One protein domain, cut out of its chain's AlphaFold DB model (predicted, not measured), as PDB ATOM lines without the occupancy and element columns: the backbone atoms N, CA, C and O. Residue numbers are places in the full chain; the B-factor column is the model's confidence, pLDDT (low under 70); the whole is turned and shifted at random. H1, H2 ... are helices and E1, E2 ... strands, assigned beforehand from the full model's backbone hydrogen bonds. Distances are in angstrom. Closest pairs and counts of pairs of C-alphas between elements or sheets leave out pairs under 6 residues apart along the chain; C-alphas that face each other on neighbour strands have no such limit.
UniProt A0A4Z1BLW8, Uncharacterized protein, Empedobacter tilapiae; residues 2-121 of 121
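Overview. This is residues 2 to 121 of the 121 residues of an uncharacterized protein of Empedobacter tilapiae (UniProt A0A4Z1BLW8). A twisted wall of four strands has long H1 sticking out as an arm, residues 2 to 20, and a loose tail holding H2. The 120 printed residues, mixed in class, include H1, E1, E2, E3, E4, H2; the strands make a meander in that order, each antiparallel to the last. The whole is loose: radius of gyration of the C-alphas 18.8 A, spans 52 by 51 by 34 A.

Arrangement. H1, residues 2 to 27, only grazes the sheet. E1, residues 39 to 45, E2, residues 52 to 61, E3, residues 64 to 77, and E4, residues 80 to 90, form three hairpins; N 42 and O 55, N 56 and O 68, N 73 and O 84 are within hydrogen-bond range, each 2.8 A. H2, residues 96 to 104, has every O i to N i+4 pair within range, H1 15 of 22.

Along the chain. H1, 39.8 A long, begins at C-alpha 2 (-101.164, -213.976, -157.113); H2 ends at C-alpha 104 (-100.976, -181.186, -120.486).

Size, cuts and confidence. The printed part has no cut; the H1 to E1 link is long. In 43 residues, among them 91 to 114, pLDDT is under 70.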
ATOM      1  N   LYS A   2    -100.784-215.359-157.483       70.12
ATOM      2  CA  LYS A   2    -101.164-213.976-157.113       70.12
ATOM      3  C   LYS A   2    -100.746-213.566-155.686       70.12
ATOM      4  O   LYS A   2    -100.162-212.507-155.526       70.12
ATOM      5  N   LEU A   3    -100.941-214.438-154.690       82.06
ATOM      6  CA  LEU A   3    -100.551-214.179-153.293       82.06
ATOM      7  C   LEU A   3     -99.032-213.970-153.121       82.06
ATOM      8  O   LEU A   3     -98.602-213.039-152.455       82.06
ATOM      9  N   ILE A   4     -98.222-214.815-153.768       85.69
ATOM     10  CA  ILE A   4     -96.753-214.733-153.717       85.69
ATOM     11  C   ILE A   4     -96.275-213.425-154.357       85.69
ATOM     12  O   ILE A   4     -95.415-212.749-153.803       85.69
ATOM     13  N   LEU A   5     -96.875-213.030-155.484       83.56
ATOM     14  CA  LEU A   5     -96.563-211.763-156.143       83.56
ATOM     15  C   LEU A   5     -96.899-210.561-155.243       83.56
ATOM     16  O   LEU A   5     -96.092-209.645-155.128       83.56
ATOM     17  N   SER A   6     -98.047-210.586-154.558       77.81
ATOM     18  CA  SER A   6     -98.434-209.537-153.605       77.81
ATOM     19  C   SER A   6     -97.464-209.424-152.425       77.81
ATOM     20  O   SER A   6     -97.108-208.312-152.042       77.81
ATOM     21  N   ILE A   7     -96.985-210.553-151.890       82.06
ATOM     22  CA  ILE A   7     -95.985-210.571-150.810       82.06
ATOM     23  C   ILE A   7     -94.656-209.971-151.292       82.06
ATOM     24  O   ILE A   7     -94.070-209.144-150.603       82.06
ATOM     25  N   ILE A   8     -94.206-210.323-152.499       81.06
ATOM     26  CA  ILE A   8     -92.963-209.788-153.077       81.06
ATOM     27  C   ILE A   8     -93.053-208.267-153.273       81.06
ATOM     28  O   ILE A   8     -92.125-207.549-152.911       81.06
ATOM     29  N   VAL A   9     -94.175-207.755-153.791       77.50
ATOM     30  CA  VAL A   9     -94.382-206.307-153.985       77.50
ATOM     31  C   VAL A   9     -94.394-205.548-152.653       77.50
ATOM     32  O   VAL A   9     -93.862-204.436-152.577       77.50
ATOM     33  N   PHE A  10     -94.957-206.150-151.602       72.25
ATOM     34  CA  PHE A  10     -94.956-205.571-150.259       72.25
ATOM     35  C   PHE A  10     -93.542-205.537-149.654       72.25
ATOM     36  O   PHE A  10     -93.121-204.503-149.141       72.25
ATOM     37  N   CYS A  11     -92.766-206.615-149.799       69.25
ATOM     38  CA  CYS A  11     -91.376-206.669-149.335       69.25
ATOM     39  C   CYS A  11     -90.435-205.725-150.104       69.25
ATOM     40  O   CYS A  11     -89.444-205.266-149.549       69.25
ATOM     41  N   LEU A  12     -90.720-205.413-151.373       69.38
ATOM     42  CA  LEU A  12     -89.913-204.467-152.151       69.38
ATOM     43  C   LEU A  12     -90.123-203.007-151.711       69.38
ATOM     44  O   LEU A  12     -89.191-202.208-151.796       69.38
ATOM     45  N   HIS A  13     -91.310-202.653-151.202       61.66
ATOM     46  CA  HIS A  13     -91.587-201.294-150.720       61.66
ATOM     47  C   HIS A  13     -90.772-200.930-149.477       61.66
ATOM     48  O   HIS A  13     -90.285-199.807-149.376       61.66
ATOM     49  N   SER A  14     -90.575-201.864-148.545       57.81
ATOM     50  CA  SER A  14     -89.800-201.617-147.321       57.81
ATOM     51  C   SER A  14     -88.305-201.393-147.588       57.81
ATOM     52  O   SER A  14     -87.657-200.649-146.853       57.81
ATOM     53  N   ILE A  15     -87.763-201.950-148.677       59.94
ATOM     54  CA  ILE A  15     -86.354-201.775-149.067       59.94
ATOM     55  C   ILE A  15     -86.083-200.339-149.547       59.94
ATOM     56  O   ILE A  15     -85.039-199.770-149.226       59.94
ATOM     57  N   LEU A  16     -87.029-199.720-150.264       56.97
ATOM     58  CA  LEU A  16     -86.865-198.366-150.810       56.97
ATOM     59  C   LEU A  16     -86.750-197.296-149.712       56.97
ATOM     60  O   LEU A  16     -85.947-196.373-149.833       56.97
ATOM     61  N   PHE A  17     -87.501-197.438-148.616       57.16
ATOM     62  CA  PHE A  17     -87.441-196.496-147.493       57.16
ATOM     63  C   PHE A  17     -86.142-196.622-146.678       57.16
ATOM     64  O   PHE A  17     -85.623-195.615-146.198       57.16
ATOM     65  N   SER A  18     -85.565-197.827-146.570       57.50
ATOM     66  CA  SER A  18     -84.296-198.037-145.855       57.50
ATOM     67  C   SER A  18     -83.096-197.417-146.579       57.50
ATOM     68  O   SER A  18     -82.187-196.899-145.930       57.50
ATOM     69  N   GLN A  19     -83.092-197.420-147.918       57.28
ATOM     70  CA  GLN A  19     -81.988-196.864-148.714       57.28
ATOM     71  C   GLN A  19     -81.784-195.362-148.463       57.28
ATOM     72  O   GLN A  19     -80.650-194.887-148.413       57.28
ATOM     73  N   GLN A  20     -82.869-194.618-148.232       73.38
ATOM     74  CA  GLN A  20     -82.797-193.187-147.929       73.38
ATOM     75  C   GLN A  20     -82.214-192.913-146.533       73.38
ATOM     76  O   GLN A  20     -81.518-191.917-146.341       73.38
ATOM     77  N   ILE A  21     -82.464-193.795-145.560       79.81
ATOM     78  CA  ILE A  21     -81.961-193.641-144.187       79.81
ATOM     79  C   ILE A  21     -80.445-193.842-144.137       79.81
ATOM     80  O   ILE A  21     -79.756-193.079-143.463       79.81
ATOM     81  N   GLU A  22     -79.905-194.822-144.867       82.94
ATOM     82  CA  GLU A  22     -78.452-195.014-144.957       82.94
ATOM     83  C   GLU A  22     -77.740-193.797-145.546       82.94
ATOM     84  O   GLU A  22     -76.702-193.381-145.038       82.94
ATOM     85  N   GLU A  23     -78.292-193.200-146.602       84.56
ATOM     86  CA  GLU A  23     -77.725-191.994-147.203       84.56
ATOM     87  C   GLU A  23     -77.709-190.830-146.201       84.56
ATOM     88  O   GLU A  23     -76.687-190.163-146.030       84.56
ATOM     89  N   ILE A  24     -78.817-190.625-145.477       86.06
ATOM     90  CA  ILE A  24     -78.904-189.594-144.436       86.06
ATOM     91  C   ILE A  24     -77.898-189.871-143.312       86.06
ATOM     92  O   ILE A  24     -77.228-188.942-142.857       86.06
ATOM     93  N   ASN A  25     -77.745-191.132-142.892       89.31
ATOM     94  CA  ASN A  25     -76.774-191.512-141.869       89.31
ATOM     95  C   ASN A  25     -75.336-191.186-142.303       89.31
ATOM     96  O   ASN A  25     -74.591-190.601-141.511       89.31
ATOM     97  N   ARG A  26     -74.983-191.454-143.568       88.75
ATOM     98  CA  ARG A  26     -73.662-191.134-144.132       88.75
ATOM     99  C   ARG A  26     -73.409-189.641-144.177       88.75
ATOM    100  O   ARG A  26     -72.352-189.180-143.744       88.75
ATOM    101  N   ILE A  27     -74.387-188.866-144.647       88.75
ATOM    102  CA  ILE A  27     -74.262-187.404-144.707       88.75
ATOM    103  C   ILE A  27     -74.122-186.816-143.299       88.75
ATOM    104  O   ILE A  27     -73.297-185.929-143.090       88.75
ATOM    105  N   LEU A  28     -74.871-187.328-142.318       89.00
ATOM    106  CA  LEU A  28     -74.783-186.904-140.918       89.00
ATOM    107  C   LEU A  28     -73.604-187.533-140.152       89.00
ATOM    108  O   LEU A  28     -73.380-187.167-138.998       89.00
ATOM    109  N   LYS A  29     -72.825-188.430-140.775       91.06
ATOM    110  CA  LYS A  29     -71.709-189.179-140.167       91.06
ATOM    111  C   LYS A  29     -72.116-189.937-138.898       91.06
ATOM    112  O   LYS A  29     -71.419-189.891-137.882       91.06
ATOM    113  N   ILE A  30     -73.255-190.621-138.952       90.62
ATOM    114  CA  ILE A  30     -73.839-191.369-137.828       90.62
ATOM    115  C   ILE A  30     -73.947-192.876-138.079       90.62
ATOM    116  O   ILE A  30     -74.541-193.586-137.270       90.62
ATOM    117  N   ASP A  31     -73.348-193.387-139.154       88.75
ATOM    118  CA  ASP A  31     -73.402-194.815-139.515       88.75
ATOM    119  C   ASP A  31     -72.820-195.731-138.431       88.75
ATOM    120  O   ASP A  31     -73.246-196.868-138.266       88.75
ATOM    121  N   SER A  32     -71.856-195.223-137.658       88.50
ATOM    122  CA  SER A  32     -71.212-195.951-136.563       88.50
ATOM    123  C   SER A  32     -71.970-195.876-135.232       88.50
ATOM    124  O   SER A  32     -71.528-196.462-134.242       88.50
ATOM    125  N   LEU A  33     -73.102-195.158-135.160       90.31
ATOM    126  CA  LEU A  33     -73.877-195.056-133.925       90.31
ATOM    127  C   LEU A  33     -74.586-196.376-133.613       90.31
ATOM    128  O   LEU A  33     -75.587-196.722-134.245       90.31
ATOM    129  N   LYS A  34     -74.124-197.045-132.550       89.44
ATOM    130  CA  LYS A  34     -74.785-198.212-131.953       89.44
ATOM    131  C   LYS A  34     -76.265-197.920-131.705       89.44
ATOM    132  O   LYS A  34     -76.557-196.953-131.014       89.44
ATOM    133  N   LEU A  35     -77.162-198.755-132.223       88.94
ATOM    134  CA  LEU A  35     -78.592-198.724-131.909       88.94
ATOM    135  C   LEU A  35     -78.823-199.316-130.507       88.94
ATOM    136  O   LEU A  35     -78.334-200.411-130.217       88.94
ATOM    137  N   HIS A  36     -79.504-198.582-129.628       87.75
ATOM    138  CA  HIS A  36     -79.964-199.097-128.337       87.75
ATOM    139  C   HIS A  36     -81.291-199.846-128.499       87.75
ATOM    140  O   HIS A  36     -82.023-199.610-129.454       87.75
ATOM    141  N   GLU A  37     -81.589-200.742-127.556       88.06
ATOM    142  CA  GLU A  37     -82.827-201.534-127.543       88.06
ATOM    143  C   GLU A  37     -84.071-200.638-127.477       88.06
ATOM    144  O   GLU A  37     -84.983-200.782-128.284       88.06
ATOM    145  N   ASN A  38     -84.051-199.646-126.582       86.69
ATOM    146  CA  ASN A  38     -85.099-198.640-126.450       86.69
ATOM    147  C   ASN A  38     -84.606-197.321-127.051       86.69
ATOM    148  O   ASN A  38     -83.988-196.498-126.366       86.69
ATOM    149  N   GLU A  39     -84.825-197.144-128.351       88.62
ATOM    150  CA  GLU A  39     -84.370-195.976-129.097       88.62
ATOM    151  C   GLU A  39     -85.359-195.553-130.176       88.62
ATOM    152  O   GLU A  39     -85.825-196.359-130.975       88.62
ATOM    153  N   ILE A  40     -85.594-194.246-130.249       85.94
ATOM    154  CA  ILE A  40     -86.343-193.605-131.321       85.94
ATOM    155  C   ILE A  40     -85.389-192.680-132.077       85.94
ATOM    156  O   ILE A  40     -84.718-191.827-131.486       85.94
ATOM    157  N   ARG A  41     -85.351-192.837-133.404       90.81
ATOM    158  CA  ARG A  41     -84.700-191.907-134.336       90.81
ATOM    159  C   ARG A  41     -85.755-191.269-135.224       90.81
ATOM    160  O   ARG A  41     -86.501-191.970-135.899       90.81
ATOM    161  N   ILE A  42     -85.789-189.943-135.254       85.00
ATOM    162  CA  ILE A  42     -86.676-189.170-136.120       85.00
ATOM    163  C   ILE A  42     -85.809-188.439-137.131       85.00
ATOM    164  O   ILE A  42     -85.005-187.578-136.773       85.00
ATOM    165  N   TYR A  43     -85.980-188.796-138.398       87.06
ATOM    166  CA  TYR A  43     -85.258-188.206-139.515       87.06
ATOM    167  C   TYR A  43     -86.097-187.111-140.162       87.06
ATOM    168  O   TYR A  43     -87.283-187.304-140.433       87.06
ATOM    169  N   LYS A  44     -85.474-185.972-140.459       83.19
ATOM    170  CA  LYS A  44     -86.107-184.871-141.182       83.19
ATOM    171  C   LYS A  44     -85.191-184.404-142.304       83.19
ATOM    172  O   LYS A  44     -84.058-183.987-142.077       83.19
ATOM    173  N   LYS A  45     -85.705-184.470-143.529       81.00
ATOM    174  CA  LYS A  45     -85.055-183.953-144.732       81.00
ATOM    175  C   LYS A  45     -85.823-182.731-145.203       81.00
ATOM    176  O   LYS A  45     -87.024-182.813-145.450       81.00
ATOM    177  N   TYR A  46     -85.144-181.597-145.289       73.19
ATOM    178  CA  TYR A  46     -85.739-180.380-145.824       73.19
ATOM    179  C   TYR A  46     -85.758-180.442-147.355       73.19
ATOM    180  O   TYR A  46     -84.948-181.133-147.973       73.19
ATOM    181  N   ALA A  47     -86.686-179.711-147.976       68.06
ATOM    182  CA  ALA A  47     -86.750-179.598-149.436       68.06
ATOM    183  C   ALA A  47     -85.510-178.896-150.024       68.06
ATOM    184  O   ALA A  47     -85.187-179.070-151.197       68.06
ATOM    185  N   THR A  48     -84.802-178.110-149.209       63.28
ATOM    186  CA  THR A  48     -83.531-177.489-149.575       63.28
ATOM    187  C   THR A  48     -82.394-178.504-149.466       63.28
ATOM    188  O   THR A  48     -82.317-179.283-148.517       63.28
ATOM    189  N   SER A  49     -81.468-178.475-150.427       61.81
ATOM    190  CA  SER A  49     -80.373-179.449-150.582       61.81
ATOM    191  C   SER A  49     -79.382-179.517-149.411       61.81
ATOM    192  O   SER A  49     -78.483-180.354-149.417       61.81
ATOM    193  N   THR A  50     -79.525-178.651-148.405       66.19
ATOM    194  CA  THR A  50     -78.557-178.480-147.318       66.19
ATOM    195  C   THR A  50     -79.096-178.832-145.937       66.19
ATOM    196  O   THR A  50     -78.317-178.805-144.988       66.19
ATOM    197  N   GLY A  51     -80.397-179.101-145.790       75.25
ATOM    198  CA  GLY A  51     -81.030-179.348-144.495       75.25
ATOM    199  C   GLY A  51     -81.329-180.828-144.273       75.25
ATOM    200  O   GLY A  51     -82.253-181.374-144.876       75.25
ATOM    201  N   LEU A  52     -80.595-181.456-143.363       88.06
ATOM    202  CA  LEU A  52     -80.837-182.796-142.848       88.06
ATOM    203  C   LEU A  52     -80.721-182.765-141.331       88.06
ATOM    204  O   LEU A  52     -79.786-182.178-140.787       88.06
ATOM    205  N   GLU A  53     -81.647-183.436-140.667       88.56
ATOM    206  CA  GLU A  53     -81.686-183.583-139.222       88.56
ATOM    207  C   GLU A  53     -81.994-185.033-138.847       88.56
ATOM    208  O   GLU A  53     -82.787-185.717-139.501       88.56
ATOM    209  N   MET A  54     -81.385-185.485-137.758       91.19
ATOM    210  CA  MET A  54     -81.747-186.707-137.061       91.19
ATOM    211  C   MET A  54     -81.800-186.398-135.568       91.19
ATOM    212  O   MET A  54     -80.779-186.096-134.943       91.19
ATOM    213  N   PHE A  55     -83.007-186.449-135.013       88.81
ATOM    214  CA  PHE A  55     -83.224-186.431-133.576       88.81
ATOM    215  C   PHE A  55     -83.199-187.860-133.049       88.81
ATOM    216  O   PHE A  55     -83.832-188.752-133.611       88.81
ATOM    217  N   ARG A  56     -82.487-188.064-131.947       89.50
ATOM    218  CA  ARG A  56     -82.302-189.358-131.307       89.50
ATOM    219  C   ARG A  56     -82.706-189.260-129.848       89.50
ATOM    220  O   ARG A  56     -82.159-188.423-129.138       89.50
ATOM    221  N   LEU A  57     -83.576-190.151-129.395       88.88
ATOM    222  CA  LEU A  57     -83.908-190.363-127.988       88.88
ATOM    223  C   LEU A  57     -83.646-191.829-127.656       88.88
ATOM    224  O   LEU A  57     -84.155-192.706-128.345       88.88
ATOM    225  N   TYR A  58     -82.841-192.104-126.635       89.75
ATOM    226  CA  TYR A  58     -82.467-193.474-126.290       89.75
ATOM    227  C   TYR A  58     -82.300-193.663-124.787       89.75
ATOM    228  O   TYR A  58     -81.833-192.764-124.078       89.75
ATOM    229  N   ASN A  59     -82.663-194.853-124.315       88.31
ATOM    230  CA  ASN A  59     -82.429-195.268-122.944       88.31
ATOM    231  C   ASN A  59     -81.011-195.837-122.808       88.31
ATOM    232  O   ASN A  59     -80.584-196.695-123.585       88.31
ATOM    233  N   VAL A  60     -80.263-195.332-121.830       85.31
ATOM    234  CA  VAL A  60     -78.904-195.801-121.542       85.31
ATOM    235  C   VAL A  60     -78.931-196.926-120.512       85.31
ATOM    236  O   VAL A  60     -78.250-197.929-120.718       85.31
ATOM    237  N   LYS A  61     -79.661-196.730-119.403       82.88
ATOM    238  CA  LYS A  61     -79.837-197.685-118.295       82.88
ATOM    239  C   LYS A  61     -80.848-197.138-117.276       82.88
ATOM    240  O   LYS A  61     -80.827-195.933-117.066       82.88
ATOM    241  N   ASP A  62     -81.626-197.985-116.595       75.38
ATOM    242  CA  ASP A  62     -82.417-197.641-115.392       75.38
ATOM    243  C   ASP A  62     -83.192-196.305-115.525       75.38
ATOM    244  O   ASP A  62     -82.961-195.366-114.767       75.38
ATOM    245  N   ASP A  63     -84.033-196.181-116.561       74.12
ATOM    246  CA  ASP A  63     -84.797-194.961-116.910       74.12
ATOM    247  C   ASP A  63     -83.979-193.696-117.217       74.12
ATOM    248  O   ASP A  63     -84.519-192.605-117.410       74.12
ATOM    249  N   TYR A  64     -82.665-193.824-117.380       82.00
ATOM    250  CA  TYR A  64     -81.828-192.725-117.827       82.00
ATOM    251  C   TYR A  64     -81.903-192.552-119.347       82.00
ATOM    252  O   TYR A  64     -81.229-193.243-120.122       82.00
ATOM    253  N   TRP A  65     -82.706-191.578-119.767       84.06
ATOM    254  CA  TRP A  65     -82.872-191.189-121.164       84.06
ATOM    255  C   TRP A  65     -81.923-190.059-121.567       84.06
ATOM    256  O   TRP A  65     -81.732-189.070-120.847       84.06
ATOM    257  N   LYS A  66     -81.349-190.189-122.766       86.50
ATOM    258  CA  LYS A  66     -80.555-189.154-123.432       86.50
ATOM    259  C   LYS A  66     -81.199-188.761-124.746       86.50
ATOM    260  O   LYS A  66     -81.696-189.620-125.470       86.50
ATOM    261  N   SER A  67     -81.099-187.478-125.079       88.12
ATOM    262  CA  SER A  67     -81.472-186.979-126.393       88.12
ATOM    263  C   SER A  67     -80.334-186.223-127.074       88.12
ATOM    264  O   SER A  67     -79.539-185.512-126.456       88.12
ATOM    265  N   GLU A  68     -80.231-186.421-128.381       90.69
ATOM    266  CA  GLU A  68     -79.204-185.833-129.233       90.69
ATOM    267  C   GLU A  68     -79.840-185.380-130.548       90.69
ATOM    268  O   GLU A  68     -80.712-186.060-131.084       90.69
ATOM    269  N   LEU A  69     -79.390-184.250-131.089       89.81
ATOM    270  CA  LEU A  69     -79.749-183.791-132.429       89.81
ATOM    271  C   LEU A  69     -78.495-183.691-133.286       89.81
ATOM    272  O   LEU A  69     -77.535-183.000-132.946       89.81
ATOM    273  N   TYR A  70     -78.534-184.376-134.418       91.69
ATOM    274  CA  TYR A  70     -77.541-184.300-135.477       91.69
ATOM    275  C   TYR A  70     -78.138-183.502-136.620       91.69
ATOM    276  O   TYR A  70     -79.231-183.825-137.074       91.69
ATOM    277  N   GLN A  71     -77.447-182.468-137.084       89.88
ATOM    278  CA  GLN A  71     -77.990-181.594-138.119       89.88
ATOM    279  C   GLN A  71     -76.915-181.032-139.038       89.88
ATOM    280  O   GLN A  71     -75.795-180.745-138.606       89.88
ATOM    281  N   THR A  72     -77.266-180.820-140.300       90.19
ATOM    282  CA  THR A  72     -76.450-180.039-141.225       90.19
ATOM    283  C   THR A  72     -76.768-178.552-141.073       90.19
ATOM    284  O   THR A  72     -77.916-178.125-141.139       90.19
ATOM    285  N   LYS A  73     -75.735-177.730-140.893       86.19
ATOM    286  CA  LYS A  73     -75.832-176.266-140.908       86.19
ATOM    287  C   LYS A  73     -74.964-175.736-142.039       86.19
ATOM    288  O   LYS A  73     -73.783-176.070-142.120       86.19
ATOM    289  N   ALA A  74     -75.531-174.899-142.901       84.12
ATOM    290  CA  ALA A  74     -74.737-174.126-143.846       84.12
ATOM    291  C   ALA A  74     -73.978-173.023-143.090       84.12
ATOM    292  O   ALA A  74     -74.507-172.420-142.155       84.12
ATOM    293  N   GLY A  75     -72.732-172.775-143.470       79.50
ATOM    294  CA  GLY A  75     -71.938-171.661-142.968       79.50
ATOM    295  C   GLY A  75     -70.900-171.236-143.997       79.50
ATOM    296  O   GLY A  75     -70.562-172.004-144.896       79.50
ATOM    297  N   THR A  76     -70.389-170.020-143.865       80.06
ATOM    298  CA  THR A  76     -69.349-169.498-144.757       80.06
ATOM    299  C   THR A  76     -67.993-169.640-144.079       80.06
ATOM    300  O   THR A  76     -67.804-169.154-142.967       80.06
ATOM    301  N   ILE A  77     -67.059-170.323-144.738       76.56
ATOM    302  CA  ILE A  77     -65.659-170.438-144.313       76.56
ATOM    303  C   ILE A  77     -64.814-170.045-145.522       76.56
ATOM    304  O   ILE A  77     -64.986-170.630-146.592       76.56
ATOM    305  N   ASP A  78     -63.941-169.051-145.361       81.31
ATOM    306  CA  ASP A  78     -63.073-168.523-146.426       81.31
ATOM    307  C   ASP A  78     -63.848-168.071-147.682       81.31
ATOM    308  O   ASP A  78     -63.485-168.401-148.806       81.31
ATOM    309  N   ASN A  79     -64.965-167.351-147.501       83.06
ATOM    310  CA  ASN A  79     -65.881-166.917-148.574       83.06
ATOM    311  C   ASN A  79     -66.527-168.046-149.404       83.06
ATOM    312  O   ASN A  79     -67.151-167.772-150.428       83.06
ATOM    313  N   VAL A  80     -66.456-169.301-148.948       82.06
ATOM    314  CA  VAL A  80     -67.136-170.442-149.576       82.06
ATOM    315  C   VAL A  80     -68.213-170.993-148.642       82.06
ATOM    316  O   VAL A  80     -67.961-171.255-147.463       82.06
ATOM    317  N   THR A  81     -69.420-171.205-149.173       80.88
ATOM    318  CA  THR A  81     -70.499-171.894-148.453       80.88
ATOM    319  C   THR A  81     -70.121-173.357-148.252       80.88
ATOM    320  O   THR A  81     -69.986-174.113-149.212       80.88
ATOM    321  N   LYS A  82     -69.971-173.773-146.994       83.44
ATOM    322  CA  LYS A  82     -69.715-175.159-146.601       83.44
ATOM    323  C   LYS A  82     -70.849-175.661-145.716       83.44
ATOM    324  O   LYS A  82     -71.363-174.946-144.856       83.44
ATOM    325  N   ILE A  83     -71.227-176.916-145.914       85.25
ATOM    326  CA  ILE A  83     -72.168-177.608-145.035       85.25
ATOM    327  C   ILE A  83     -71.353-178.258-143.922       85.25
ATOM    328  O   ILE A  83     -70.477-179.083-144.184       85.25
ATOM    329  N   ARG A  84     -71.628-177.881-142.673       87.88
ATOM    330  CA  ARG A  84     -71.056-178.523-141.485       87.88
ATOM    331  C   ARG A  84     -72.100-179.381-140.796       87.88
ATOM    332  O   ARG A  84     -73.284-179.064-140.823       87.88
ATOM    333  N   ILE A  85     -71.644-180.430-140.129       89.25
ATOM    334  CA  ILE A  85     -72.493-181.277-139.294       89.25
ATOM    335  C   ILE A  85     -72.296-180.832-137.853       89.25
ATOM    336  O   ILE A  85     -71.163-180.682-137.392       89.25
ATOM    337  N   VAL A  86     -73.395-180.603-137.150       88.44
ATOM    338  CA  VAL A  86     -73.406-180.199-135.749       88.44
ATOM    339  C   VAL A  86     -74.142-181.263-134.950       88.44
ATOM    340  O   VAL A  86     -75.224-181.699-135.340       88.44
ATOM    341  N   LYS A  87     -73.539-181.668-133.830       90.00
ATOM    342  CA  LYS A  87     -74.168-182.510-132.816       90.00
ATOM    343  C   LYS A  87     -74.498-181.648-131.605       90.00
ATOM    344  O   LYS A  87     -73.595-181.104-130.973       90.00
ATOM    345  N   GLU A  88     -75.770-181.584-131.259       84.31
ATOM    346  CA  GLU A  88     -76.264-180.958-130.038       84.31
ATOM    347  C   GLU A  88     -76.690-182.067-129.076       84.31
ATOM    348  O   GLU A  88     -77.441-182.974-129.432       84.31
ATOM    349  N   LYS A  89     -76.147-182.037-127.857       81.62
ATOM    350  CA  LYS A  89     -76.606-182.899-126.770       81.62
ATOM    351  C   LYS A  89     -77.609-182.094-125.976       81.62
ATOM    352  O   LYS A  89     -77.256-181.034-125.459       81.62
ATOM    353  N   PHE A  90     -78.822-182.601-125.849       72.38
ATOM    354  CA  PHE A  90     -79.732-182.056-124.863       72.38
ATOM    355  C   PHE A  90     -79.432-182.786-123.567       72.38
ATOM    356  O   PHE A  90     -79.381-184.020-123.523       72.38
ATOM    357  N   ASN A  91     -79.140-182.020-122.517       59.88
ATOM    358  CA  ASN A  91     -79.054-182.610-121.193       59.88
ATOM    359  C   ASN A  91     -80.373-183.334-120.943       59.88
ATOM    360  O   ASN A  91     -81.431-182.777-121.236       59.88
ATOM    361  N   SER A  92     -80.241-184.592-120.510       55.25
ATOM    362  CA  SER A  92     -81.317-185.522-120.179       55.25
ATOM    363  C   SER A  92     -82.580-184.768-119.786       55.25
ATOM    364  O   SER A  92     -82.548-183.931-118.879       55.25
ATOM    365  N   LEU A  93     -83.672-185.055-120.495       57.44
ATOM    366  CA  LEU A  93     -85.003-184.724-120.021       57.44
ATOM    367  C   LEU A  93     -85.170-185.528-118.734       57.44
ATOM    368  O   LEU A  93     -85.588-186.680-118.766       57.44
ATOM    369  N   SER A  94     -84.735-184.945-117.618       56.41
ATOM    370  CA  SER A  94     -84.592-185.634-116.336       56.41
ATOM    371  C   SER A  94     -85.926-186.135-115.802       56.41
ATOM    372  O   SER A  94     -85.957-186.890-114.838       56.41
ATOM    373  N   ASN A  95     -87.026-185.722-116.433       61.44
ATOM    374  CA  ASN A  95     -88.350-186.191-116.127       61.44
ATOM    375  C   ASN A  95     -89.248-186.079-117.379       61.44
ATOM    376  O   ASN A  95     -89.813-185.023-117.665       61.44
ATOM    377  N   LEU A  96     -89.337-187.156-118.170       68.31
ATOM    378  CA  LEU A  96     -90.271-187.244-119.305       68.31
ATOM    379  C   LEU A  96     -91.727-187.069-118.845       68.31
ATOM    380  O   LEU A  96     -92.525-186.460-119.553       68.31
ATOM    381  N   GLU A  97     -92.038-187.519-117.631       62.22
ATOM    382  CA  GLU A  97     -93.317-187.301-116.953       62.22
ATOM    383  C   GLU A  97     -93.606-185.804-116.776       62.22
ATOM    384  O   GLU A  97     -94.690-185.346-117.116       62.22
ATOM    385  N   LEU A  98     -92.617-185.009-116.358       58.66
ATOM    386  CA  LEU A  98     -92.727-183.552-116.230       58.66
ATOM    387  C   LEU A  98     -92.940-182.864-117.582       58.66
ATOM    388  O   LEU A  98     -93.588-181.824-117.646       58.66
ATOM    389  N   ILE A  99     -92.397-183.408-118.670       64.75
ATOM    390  CA  ILE A  99     -92.612-182.861-120.017       64.75
ATOM    391  C   ILE A  99     -94.020-183.163-120.491       64.75
ATOM    392  O   ILE A  99     -94.692-182.250-120.958       64.75
ATOM    393  N   SER A 100     -94.483-184.402-120.318       64.69
ATOM    394  CA  SER A 100     -95.887-184.743-120.538       64.69
ATOM    395  C   SER A 100     -96.803-183.863-119.690       64.69
ATOM    396  O   SER A 100     -97.762-183.310-120.216       64.69
ATOM    397  N   PHE A 101     -96.467-183.638-118.418       62.62
ATOM    398  CA  PHE A 101     -97.227-182.766-117.527       62.62
ATOM    399  C   PHE A 101     -97.268-181.321-118.037       62.62
ATOM    400  O   PHE A 101     -98.332-180.724-118.088       62.62
ATOM    401  N   LYS A 102     -96.138-180.775-118.500       61.84
ATOM    402  CA  LYS A 102     -96.085-179.437-119.109       61.84
ATOM    403  C   LYS A 102     -96.869-179.342-120.417       61.84
ATOM    404  O   LYS A 102     -97.434-178.296-120.687       61.84
ATOM    405  N   ILE A 103     -96.907-180.401-121.226       67.75
ATOM    406  CA  ILE A 103     -97.741-180.451-122.436       67.75
ATOM    407  C   ILE A 103     -99.224-180.442-122.044       67.75
ATOM    408  O   ILE A 103    -100.002-179.697-122.634       67.75
ATOM    409  N   LEU A 104     -99.613-181.208-121.024       66.38
ATOM    410  CA  LEU A 104    -100.976-181.186-120.486       66.38
ATOM    411  C   LEU A 104    -101.349-179.811-119.902       66.38
ATOM    412  O   LEU A 104    -102.480-179.375-120.075       66.38
ATOM    413  N   ASP A 105    -100.390-179.113-119.291       64.69
ATOM    414  CA  ASP A 105    -100.542-177.763-118.724       64.69
ATOM    415  C   ASP A 105    -100.617-176.651-119.790       64.69
ATOM    416  O   ASP A 105    -100.937-175.510-119.483       64.69
ATOM    417  N   THR A 106    -100.338-176.949-121.066       64.12
ATOM    418  CA  THR A 106    -100.330-175.929-122.137       64.12
ATOM    419  C   THR A 106    -101.710-175.560-122.697       64.12
ATOM    420  O   THR A 106    -101.785-175.023-123.800       64.12
ATOM    421  N   ASP A 107    -102.804-175.831-121.975       62.28
ATOM    422  CA  ASP A 107    -104.186-175.591-122.433       62.28
ATOM    423  C   ASP A 107    -104.429-176.071-123.882       62.28
ATOM    424  O   ASP A 107    -105.130-175.433-124.676       62.28
ATOM    425  N   ILE A 108    -103.816-177.195-124.277       68.50
ATOM    426  CA  ILE A 108    -104.012-177.740-125.620       68.50
ATOM    427  C   ILE A 108    -105.495-178.086-125.790       68.50
ATOM    428  O   ILE A 108    -105.997-179.054-125.222       68.50
ATOM    429  N   LEU A 109    -106.185-177.311-126.632       57.19
ATOM    430  CA  LEU A 109    -107.602-177.521-126.945       57.19
ATOM    431  C   LEU A 109    -107.876-178.870-127.634       57.19
ATOM    432  O   LEU A 109    -108.981-179.395-127.523       57.19
ATOM    433  N   TYR A 110    -106.900-179.409-128.375       64.31
ATOM    434  CA  TYR A 110    -107.075-180.597-129.213       64.31
ATOM    435  C   TYR A 110    -105.834-181.494-129.173       64.31
ATOM    436  O   TYR A 110    -104.969-181.416-130.049       64.31
ATOM    437  N   LEU A 111    -105.746-182.370-128.170       64.44
ATOM    438  CA  LEU A 111    -104.827-183.504-128.244       64.44
ATOM    439  C   LEU A 111    -105.456-184.552-129.181       64.44
ATOM    440  O   LEU A 111    -106.632-184.886-129.004       64.44
ATOM    441  N   PRO A 112    -104.741-185.063-130.200       62.44
ATOM    442  CA  PRO A 112    -105.257-186.166-130.993       62.44
ATOM    443  C   PRO A 112    -105.506-187.374-130.088       62.44
ATOM    444  O   PRO A 112    -104.693-187.695-129.225       62.44
ATOM    445  N   ASP A 113    -106.649-188.017-130.307       66.19
ATOM    446  CA  ASP A 113    -107.078-189.206-129.572       66.19
ATOM    447  C   ASP A 113    -105.975-190.277-129.563       66.19
ATOM    448  O   ASP A 113    -105.337-190.520-130.593       66.19
ATOM    449  N   PHE A 114    -105.734-190.901-128.410       65.19
ATOM    450  CA  PHE A 114    -104.586-191.794-128.216       65.19
ATOM    451  C   PHE A 114    -104.668-193.014-129.144       65.19
ATOM    452  O   PHE A 114    -103.673-193.431-129.742       65.19
ATOM    453  N   ASP A 115    -105.888-193.497-129.385       74.31
ATOM    454  CA  ASP A 115    -106.185-194.572-130.336       74.31
ATOM    455  C   ASP A 115    -105.826-194.204-131.785       74.31
ATOM    456  O   ASP A 115    -105.554-195.075-132.609       74.31
ATOM    457  N   LYS A 116    -105.769-192.906-132.110       68.69
ATOM    458  CA  LYS A 116    -105.373-192.408-133.436       68.69
ATOM    459  C   LYS A 116    -103.864-192.272-133.605       68.69
ATOM    460  O   LYS A 116    -103.430-191.996-134.720       68.69
ATOM    461  N   ILE A 117    -103.065-192.427-132.551       69.94
ATOM    462  CA  ILE A 117    -101.597-192.318-132.624       69.94
ATOM    463  C   ILE A 117    -100.866-193.576-132.146       69.94
ATOM    464  O   ILE A 117     -99.669-193.693-132.391       69.94
ATOM    465  N   SER A 118    -101.577-194.533-131.542       59.44
ATOM    466  CA  SER A 118    -101.024-195.787-131.013       59.44
ATOM    467  C   SER A 118    -100.256-196.610-132.049       59.44
ATOM    468  O   SER A 118     -99.269-197.242-131.711       59.44
ATOM    469  N   TYR A 119    -100.634-196.545-133.328       61.56
ATOM    470  CA  TYR A 119     -99.941-197.254-134.411       61.56
ATOM    471  C   TYR A 119     -98.550-196.684-134.765       61.56
ATOM    472  O   TYR A 119     -97.856-197.257-135.606       61.56
ATOM    473  N   LYS A 120     -98.176-195.523-134.208       46.12
ATOM    474  CA  LYS A 120     -96.872-194.866-134.418       46.12
ATOM    475  C   LYS A 120     -95.920-195.000-133.225       46.12
ATOM    476  O   LYS A 120     -94.779-194.551-133.351       46.12
ATOM    477  N   LEU A 121     -96.398-195.527-132.098       46.16
ATOM    478  CA  LEU A 121     -95.619-195.823-130.893       46.16
ATOM    479  C   LEU A 121     -95.200-197.295-130.911       46.16
ATOM    480  O   LEU A 121     -94.054-197.556-130.490       46.16
TER     481      LEU A 121